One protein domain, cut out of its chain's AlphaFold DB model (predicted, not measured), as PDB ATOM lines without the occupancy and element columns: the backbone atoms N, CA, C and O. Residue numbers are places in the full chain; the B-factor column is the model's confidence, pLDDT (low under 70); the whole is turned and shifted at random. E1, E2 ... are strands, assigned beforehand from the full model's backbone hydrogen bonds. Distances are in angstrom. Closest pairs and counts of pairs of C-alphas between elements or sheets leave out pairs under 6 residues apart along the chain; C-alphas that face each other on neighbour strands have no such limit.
ATOM      1  N   PHE A  53     134.809 180.960 116.030       94.25
ATOM      2  CA  PHE A  53     134.770 180.646 117.448       94.25
ATOM      3  C   PHE A  53     135.138 181.879 118.259       94.25
ATOM      4  O   PHE A  53     136.179 182.496 118.048       94.25
ATOM      5  N   TRP A  54     134.302 182.223 119.229       95.38
ATOM      6  CA  TRP A  54     134.599 183.304 120.158       95.38
ATOM      7  C   TRP A  54     135.360 182.753 121.357       95.38
ATOM      8  O   TRP A  54     134.794 182.040 122.186       95.38
ATOM      9  N   ILE A  55     136.641 183.098 121.472       93.44
ATOM     10  CA  ILE A  55     137.427 182.817 122.675       93.44
ATOM     11  C   ILE A  55     137.392 184.022 123.608       93.44
ATOM     12  O   ILE A  55     137.209 185.160 123.178       93.44
ATOM     13  N   THR A  56     137.595 183.787 124.902       94.88
ATOM     14  CA  THR A  56     137.758 184.873 125.874       94.88
ATOM     15  C   THR A  56     139.197 184.917 126.356       94.88
ATOM     16  O   THR A  56     139.663 184.003 127.032       94.88
ATOM     17  N   ILE A  57     139.882 186.011 126.052       93.00
ATOM     18  CA  ILE A  57     141.196 186.330 126.597       93.00
ATOM     19  C   ILE A  57     140.970 186.919 127.982       93.00
ATOM     20  O   ILE A  57     140.309 187.949 128.112       93.00
ATOM     21  N   LYS A  58     141.495 186.263 129.018       91.62
ATOM     22  CA  LYS A  58     141.366 186.700 130.412       91.62
ATOM     23  C   LYS A  58     142.736 187.027 130.991       91.62
ATOM     24  O   LYS A  58     143.655 186.216 130.920       91.62
ATOM     25  N   ARG A  59     142.845 188.193 131.621       87.62
ATOM     26  CA  ARG A  59     143.894 188.527 132.594       87.62
ATOM     27  C   ARG A  59     143.240 188.914 133.918       87.62
ATOM     28  O   ARG A  59     142.021 188.967 134.032       87.62
ATOM     29  N   ARG A  60     144.067 189.204 134.926       83.88
ATOM     30  CA  ARG A  60     143.637 189.483 136.303       83.88
ATOM     31  C   ARG A  60     142.503 190.510 136.416       83.88
ATOM     32  O   ARG A  60     141.612 190.311 137.228       83.88
ATOM     33  N   LEU A  61     142.557 191.602 135.650       84.94
ATOM     34  CA  LEU A  61     141.640 192.744 135.801       84.94
ATOM     35  C   LEU A  61     140.740 192.988 134.583       84.94
ATOM     36  O   LEU A  61     139.943 193.919 134.599       84.94
ATOM     37  N   ALA A  62     140.873 192.188 133.523       91.38
ATOM     38  CA  ALA A  62     140.175 192.432 132.269       91.38
ATOM     39  C   ALA A  62     139.916 191.131 131.505       91.38
ATOM     40  O   ALA A  62     140.694 190.175 131.578       91.38
ATOM     41  N   ALA A  63     138.844 191.136 130.717       93.19
ATOM     42  CA  ALA A  63     138.532 190.090 129.758       93.19
ATOM     43  C   ALA A  63     138.121 190.707 128.415       93.19
ATOM     44  O   ALA A  63     137.482 191.756 128.382       93.19
ATOM     45  N   ARG A  64     138.484 190.050 127.312       94.12
ATOM     46  CA  ARG A  64     138.135 190.462 125.946       94.12
ATOM     47  C   ARG A  64     137.748 189.243 125.121       94.12
ATOM     48  O   ARG A  64     138.451 188.236 125.147       94.12
ATOM     49  N   SER A  65     136.654 189.339 124.371       94.81
ATOM     50  CA  SER A  65     136.292 188.341 123.364       94.81
ATOM     51  C   SER A  65     137.139 188.528 122.104       94.81
ATOM     52  O   SER A  65     137.277 189.651 121.615       94.81
ATOM     53  N   PHE A  66     137.674 187.439 121.564       94.06
ATOM     54  CA  PHE A  66     138.468 187.440 120.341       94.06
ATOM     55  C   PHE A  66     137.955 186.351 119.386       94.06
ATOM     56  O   PHE A  66     137.737 185.223 119.836       94.06
ATOM     57  N   PRO A  67     137.720 186.662 118.101       94.75
ATOM     58  CA  PRO A  67     137.296 185.665 117.131       94.75
ATOM     59  C   PRO A  67     138.496 184.843 116.648       94.75
ATOM     60  O   PRO A  67     139.519 185.396 116.255       94.75
ATOM     61  N   VAL A  68     138.356 183.522 116.638       94.12
ATOM     62  CA  VAL A  68     139.310 182.591 116.031       94.12
ATOM     63  C   VAL A  68     138.579 181.800 114.962       94.12
ATOM     64  O   VAL A  68     137.483 181.284 115.181       94.12
ATOM     65  N   THR A  69     139.186 181.715 113.793       93.12
ATOM     66  CA  THR A  69     138.655 181.008 112.635       93.12
ATOM     67  C   THR A  69     139.291 179.629 112.520       93.12
ATOM     68  O   THR A  69     140.485 179.461 112.772       93.12
ATOM     69  N   TYR A  70     138.481 178.622 112.184       91.75
ATOM     70  CA  TYR A  70     138.979 177.283 111.870       91.75
ATOM     71  C   TYR A  70     139.107 177.117 110.359       91.75
ATOM     72  O   TYR A  70     138.111 177.025 109.639       91.75
ATOM     73  N   ASN A  71     140.342 177.070 109.886       89.12
ATOM     74  CA  ASN A  71     140.670 176.888 108.490       89.12
ATOM     75  C   ASN A  71     140.417 175.435 108.075       89.12
ATOM     76  O   ASN A  71     141.179 174.525 108.404       89.12
ATOM     77  N   THR A  72     139.336 175.225 107.327       86.56
ATOM     78  CA  THR A  72     138.891 173.903 106.865       86.56
ATOM     79  C   THR A  72     139.818 173.285 105.820       86.56
ATOM     80  O   THR A  72     139.842 172.066 105.686       86.56
ATOM     81  N   ILE A  73     140.602 174.102 105.110       87.12
ATOM     82  CA  ILE A  73     141.558 173.644 104.094       87.12
ATOM     83  C   ILE A  73     142.843 173.144 104.765       87.12
ATOM     84  O   ILE A  73     143.380 172.109 104.385       87.12
ATOM     85  N   VAL A  74     143.322 173.869 105.781       88.25
ATOM     86  CA  VAL A  74     144.543 173.520 106.533       88.25
ATOM     87  C   VAL A  74     144.256 172.506 107.653       88.25
ATOM     88  O   VAL A  74     145.167 171.833 108.124       88.25
ATOM     89  N   GLY A  75     142.995 172.365 108.072       89.88
ATOM     90  CA  GLY A  75     142.580 171.445 109.135       89.88
ATOM     91  C   GLY A  75     142.921 171.936 110.545       89.88
ATOM     92  O   GLY A  75     143.108 171.129 111.455       89.88
ATOM     93  N   GLY A  76     143.003 173.252 110.754       91.69
ATOM     94  CA  GLY A  76     143.430 173.835 112.026       91.69
ATOM     95  C   GLY A  76     142.909 175.249 112.250       91.69
ATOM     96  O   GLY A  76     142.328 175.861 111.360       91.69
ATOM     97  N   PHE A  77     143.116 175.782 113.453       91.44
ATOM     98  CA  PHE A  77     142.841 177.193 113.724       91.44
ATOM     99  C   PHE A  77     143.858 178.089 113.024       91.44
ATOM    100  O   PHE A  77     145.047 177.768 112.986       91.44
ATOM    101  N   ASP A  78     143.395 179.226 112.513       89.50
ATOM    102  CA  ASP A  78     144.294 180.239 111.976       89.50
ATOM    103  C   ASP A  78     145.227 180.762 113.077       89.50
ATOM    104  O   ASP A  78     144.852 180.897 114.248       89.50
ATOM    105  N   ALA A  79     146.471 181.053 112.694       88.75
ATOM    106  CA  ALA A  79     147.448 181.610 113.615       88.75
ATOM    107  C   ALA A  79     146.951 182.955 114.161       88.75
ATOM    108  O   ALA A  79     146.450 183.801 113.418       88.75
ATOM    109  N   LEU A  80     147.128 183.175 115.466       91.06
ATOM    110  CA  LEU A  80     146.714 184.429 116.084       91.06
ATOM    111  C   LEU A  80     147.495 185.599 115.459       91.06
ATOM    112  O   LEU A  80     148.722 185.536 115.339       91.06
ATOM    113  N   PRO A  81     146.837 186.691 115.058       92.19
ATOM    114  CA  PRO A  81     147.552 187.830 114.514       92.19
ATOM    115  C   PRO A  81     148.295 188.565 115.633       92.19
ATOM    116  O   PRO A  81     147.813 188.687 116.758       92.19
ATOM    117  N   CYS A  82     149.463 189.119 115.310       94.44
ATOM    118  CA  CYS A  82     150.000 190.210 116.113       94.44
ATOM    119  C   CYS A  82     149.215 191.481 115.771       94.44
ATOM    120  O   CYS A  82     149.317 191.973 114.649       94.44
ATOM    121  N   GLU A  83     148.502 192.056 116.739       93.31
ATOM    122  CA  GLU A  83     147.692 193.275 116.569       93.31
ATOM    123  C   GLU A  83     148.535 194.545 116.321       93.31
ATOM    124  O   GLU A  83     147.988 195.630 116.150       93.31
ATOM    125  N   SER A  84     149.871 194.430 116.293       93.06
ATOM    126  CA  SER A  84     150.780 195.527 115.940       93.06
ATOM    127  C   SER A  84     151.401 195.388 114.549       93.06
ATOM    128  O   SER A  84     151.488 196.386 113.842       93.06
ATOM    129  N   CYS A  85     151.895 194.202 114.169       91.94
ATOM    130  CA  CYS A  85     152.664 194.017 112.929       91.94
ATOM    131  C   CYS A  85     152.028 193.059 111.919       91.94
ATOM    132  O   CYS A  85     152.540 192.957 110.808       91.94
ATOM    133  N   PHE A  86     150.979 192.319 112.298       91.88
ATOM    134  CA  PHE A  86     150.326 191.263 111.503       91.88
ATOM    135  C   PHE A  86     151.225 190.099 111.046       91.88
ATOM    136  O   PHE A  86     150.730 189.126 110.493       91.88
ATOM    137  N   HIS A  87     152.522 190.145 111.354       90.94
ATOM    138  CA  HIS A  87     153.515 189.126 111.029       90.94
ATOM    139  C   HIS A  87     154.151 188.642 112.338       90.94
ATOM    140  O   HIS A  87     155.190 189.168 112.754       90.94
ATOM    141  N   PRO A  88     153.488 187.728 113.067       89.44
ATOM    142  CA  PRO A  88     153.958 187.297 114.373       89.44
ATOM    143  C   PRO A  88     155.329 186.621 114.258       89.44
ATOM    144  O   PRO A  88     155.556 185.777 113.395       89.44
ATOM    145  N   ARG A  89     156.252 187.011 115.139       89.75
ATOM    146  CA  ARG A  89     157.600 186.445 115.246       89.75
ATOM    147  C   ARG A  89     157.858 186.031 116.688       89.75
ATOM    148  O   ARG A  89     157.666 186.832 117.605       89.75
ATOM    149  N   GLY A  90     158.283 184.785 116.880       87.25
ATOM    150  CA  GLY A  90     158.449 184.193 118.207       87.25
ATOM    151  C   GLY A  90     157.113 183.924 118.908       87.25
ATOM    152  O   GLY A  90     156.109 183.635 118.263       87.25
ATOM    153  N   GLY A  91     157.113 183.994 120.241       89.44
ATOM    154  CA  GLY A  91     155.925 183.740 121.061       89.44
ATOM    155  C   GLY A  91     154.913 184.890 121.072       89.44
ATOM    156  O   GLY A  91     155.216 186.018 120.676       89.44
ATOM    157  N   TYR A  92     153.715 184.594 121.577       91.69
ATOM    158  CA  TYR A  92     152.658 185.577 121.812       91.69
ATOM    159  C   TYR A  92     152.641 186.046 123.265       91.69
ATOM    160  O   TYR A  92     152.779 185.255 124.195       91.69
ATOM    161  N   SER A  93     152.376 187.334 123.435       91.44
ATOM    162  CA  SER A  93     152.159 188.001 124.710       91.44
ATOM    163  C   SER A  93     150.855 188.787 124.646       91.44
ATOM    164  O   SER A  93     150.527 189.394 123.629       91.44
ATOM    165  N   VAL A  94     150.119 188.809 125.753       92.62
ATOM    166  CA  VAL A  94     148.898 189.613 125.892       92.62
ATOM    167  C   VAL A  94     149.212 190.838 126.740       92.62
ATOM    168  O   VAL A  94     149.708 190.679 127.861       92.62
ATOM    169  N   CYS A  95     148.940 192.043 126.229       90.50
ATOM    170  CA  CYS A  95     149.186 193.279 126.977       90.50
ATOM    171  C   CYS A  95     148.209 193.454 128.150       90.50
ATOM    172  O   CYS A  95     147.083 192.969 128.107       90.50
ATOM    173  N   ASP A  96     148.631 194.170 129.193       87.12
ATOM    174  CA  ASP A  96     147.806 194.394 130.386       87.12
ATOM    175  C   ASP A  96     146.668 195.398 130.175       87.12
ATOM    176  O   ASP A  96     145.586 195.209 130.723       87.12
ATOM    177  N   ASP A  97     146.890 196.438 129.367       84.75
ATOM    178  CA  ASP A  97     145.951 197.564 129.284       84.75
ATOM    179  C   ASP A  97     144.670 197.218 128.512       84.75
ATOM    180  O   ASP A  97     143.562 197.514 128.950       84.75
ATOM    181  N   LYS A  98     144.822 196.622 127.324       88.62
ATOM    182  CA  LYS A  98     143.726 196.387 126.364       88.62
ATOM    183  C   LYS A  98     143.635 194.940 125.880       88.62
ATOM    184  O   LYS A  98     142.834 194.642 124.999       88.62
ATOM    185  N   LEU A  99     144.445 194.041 126.446       92.19
ATOM    186  CA  LEU A  99     144.506 192.629 126.053       92.19
ATOM    187  C   LEU A  99     144.771 192.437 124.554       92.19
ATOM    188  O   LEU A  99     144.142 191.603 123.903       92.19
ATOM    189  N   HIS A 100     145.682 193.231 123.995       93.62
ATOM    190  CA  HIS A 100     146.160 193.018 122.637       93.62
ATOM    191  C   HIS A 100     147.054 191.784 122.590       93.62
ATOM    192  O   HIS A 100     147.965 191.655 123.412       93.62
ATOM    193  N   ILE A 101     146.831 190.931 121.598       93.94
ATOM    194  CA  ILE A 101     147.718 189.829 121.248       93.94
ATOM    195  C   ILE A 101     148.874 190.408 120.429       93.94
ATOM    196  O   ILE A 101     148.685 190.913 119.324       93.94
ATOM    197  N   VAL A 102     150.088 190.368 120.968       95.19
ATOM    198  CA  VAL A 102     151.292 190.867 120.296       95.19
ATOM    199  C   VAL A 102     152.388 189.815 120.296       95.19
ATOM    200  O   VAL A 102     152.500 189.022 121.224       95.19
ATOM    201  N   CYS A 103     153.208 189.796 119.251       94.56
ATOM    202  CA  CYS A 103     154.371 188.916 119.199       94.56
ATOM    203  C   CYS A 103     155.512 189.428 120.095       94.56
ATOM    204  O   CYS A 103     155.501 190.588 120.521       94.56
ATOM    205  N   GLY A 104     156.521 188.588 120.330       90.69
ATOM    206  CA  GLY A 104     157.682 188.918 121.163       90.69
ATOM    207  C   GLY A 104     158.409 190.200 120.741       90.69
ATOM    208  O   GLY A 104     158.775 190.998 121.594       90.69
ATOM    209  N   GLU A 105     158.536 190.464 119.437       90.50
ATOM    210  CA  GLU A 105     159.142 191.711 118.935       90.50
ATOM    211  C   GLU A 105     158.267 192.953 119.183       90.50
ATOM    212  O   GLU A 105     158.772 194.057 119.401       90.50
ATOM    213  N   CYS A 106     156.941 192.794 119.148       92.00
ATOM    214  CA  CYS A 106     155.995 193.893 119.358       92.00
ATOM    215  C   CYS A 106     155.685 194.152 120.838       92.00
ATOM    216  O   CYS A 106     155.095 195.182 121.177       92.00
ATOM    217  N   PHE A 107     156.101 193.243 121.718       91.94
ATOM    218  CA  PHE A 107     156.147 193.445 123.160       91.94
ATOM    219  C   PHE A 107     157.541 193.938 123.574       91.94
ATOM    220  O   PHE A 107     158.300 193.260 124.265       91.94
ATOM    221  N   ALA A 108     157.890 195.123 123.074       86.31
ATOM    222  CA  ALA A 108     159.240 195.662 123.130       86.31
ATOM    223  C   ALA A 108     159.627 196.162 124.525       86.31
ATOM    224  O   ALA A 108     158.813 196.717 125.265       86.31
ATOM    225  N   THR A 109     160.911 196.035 124.850       89.62
ATOM    226  CA  THR A 109     161.519 196.619 126.048       89.62
ATOM    227  C   THR A 109     162.091 197.987 125.706       89.62
ATOM    228  O   THR A 109     162.930 198.110 124.819       89.62
ATOM    229  N   CYS A 110     161.670 199.032 126.417       88.31
ATOM    230  CA  CYS A 110     162.181 200.376 126.180       88.31
ATOM    231  C   CYS A 110     163.676 200.475 126.552       88.31
ATOM    232  O   CYS A 110     164.012 200.228 127.715       88.31
ATOM    233  N   PRO A 111     164.559 200.949 125.651       86.19
ATOM    234  CA  PRO A 111     165.994 201.050 125.929       86.19
ATOM    235  C   PRO A 111     166.337 202.090 127.006       86.19
ATOM    236  O   PRO A 111     167.367 201.988 127.658       86.19
ATOM    237  N   SER A 112     165.479 203.094 127.230       86.62
ATOM    238  CA  SER A 112     165.731 204.133 128.242       86.62
ATOM    239  C   SER A 112     165.322 203.737 129.662       86.62
ATOM    240  O   SER A 112     165.907 204.232 130.617       86.62
ATOM    241  N   CYS A 113     164.272 202.928 129.830       90.12
ATOM    242  CA  CYS A 113     163.711 202.636 131.157       90.12
ATOM    243  C   CYS A 113     163.575 201.143 131.479       90.12
ATOM    244  O   CYS A 113     163.102 200.817 132.567       90.12
ATOM    245  N   GLY A 114     163.926 200.254 130.545       85.56
ATOM    246  CA  GLY A 114     163.893 198.799 130.716       85.56
ATOM    247  C   GLY A 114     162.495 198.193 130.859       85.56
ATOM    248  O   GLY A 114     162.376 196.994 131.084       85.56
ATOM    249  N   ARG A 115     161.420 198.987 130.752       88.00
ATOM    250  CA  ARG A 115     160.050 198.467 130.852       88.00
ATOM    251  C   ARG A 115     159.564 197.930 129.516       88.00
ATOM    252  O   ARG A 115     159.734 198.585 128.487       88.00
ATOM    253  N   GLN A 116     158.899 196.783 129.574       89.00
ATOM    254  CA  GLN A 116     158.158 196.232 128.450       89.00
ATOM    255  C   GLN A 116     156.887 197.041 128.197       89.00
ATOM    256  O   GLN A 116     156.223 197.485 129.137       89.00
ATOM    257  N   TYR A 117     156.560 197.247 126.927       90.88
ATOM    258  CA  TYR A 117     155.332 197.903 126.507       90.88
ATOM    259  C   TYR A 117     154.821 197.303 125.195       90.88
ATOM    260  O   TYR A 117     155.557 196.730 124.395       90.88
ATOM    261  N   CYS A 118     153.517 197.432 124.980       92.44
ATOM    262  CA  CYS A 118     152.851 196.936 123.786       92.44
ATOM    263  C   CYS A 118     152.874 197.999 122.680       92.44
ATOM    264  O   CYS A 118     152.302 199.079 122.860       92.44
ATOM    265  N   LYS A 119     153.458 197.678 121.518       91.56
ATOM    266  CA  LYS A 119     153.480 198.581 120.351       91.56
ATOM    267  C   LYS A 119     152.092 198.865 119.760       91.56
ATOM    268  O   LYS A 119     151.879 199.945 119.214       91.56
TER     269      LYS A 119
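This is residues 53 to 119 of the 133 residues of an uncharacterized protein of Candidatus Hakubanella thermoalkaliphilus (UniProt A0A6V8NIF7). Three separate antiparallel hairpins make a flat row: the long hairpin of E1 and E2 at one end, the small hairpin of E3 and E4 in the middle, and the small hairpin of E5 and E6 at the other end. From the end of E2, residues 72 to 91, a long stretch with no named element, turn back to the middle hairpin. The printed part has 67 residues with six named strands, E1 to E6 in order, in three sheets of two strands, and no named helix; the class is all strand, though under half of the residues, 29 of 67, are in named strands. It is only just loose, close to compact, with a radius of gyration of the C-alphas of 13.5 A, and spans 46 by 26 by 14 A.

E1, residues 53 to 59, and E2, residues 62 to 71, form a hairpin at 147 degrees, with N 55 and O 66 2.9 A apart, within hydrogen-bond range. Residues 70 to 71 of E2 also pair, antiparallel, with residues 76 to 77. E3, residues 92 to 94, and E4, residues 101 to 103, form a hairpin at 140 degrees; N 93 and O 102 are within hydrogen-bond range at 2.8 A. E2 and E3 are apart. E5, residues 107 to 109, and E6, residues 116 to 118, form a hairpin at 145 degrees, with N 117 and O 108 within range at 2.8 A. E4 and E5 meet only through their link. The closest C-alphas of E3 and E5, those of Ser 93 and Phe 107, are 6.9 A apart.

E1 begins at C-alpha 53 (134.770, 180.646, 117.448) and is 19.4 A long. E2, the longest strand, measures 28.4 A and ends at C-alpha 71 (140.670, 176.888, 108.490). E6 ends at C-alpha 118 (152.851, 196.936, 123.786).

The two C-alphas farthest apart, those of Ile 73 and Ser 112, are 45.8 A apart. The printed part has no cut. The link from E2 to E3, 20 residues, is long. The mean pLDDT of the printed part is 90.8, and no printed residue is under 70.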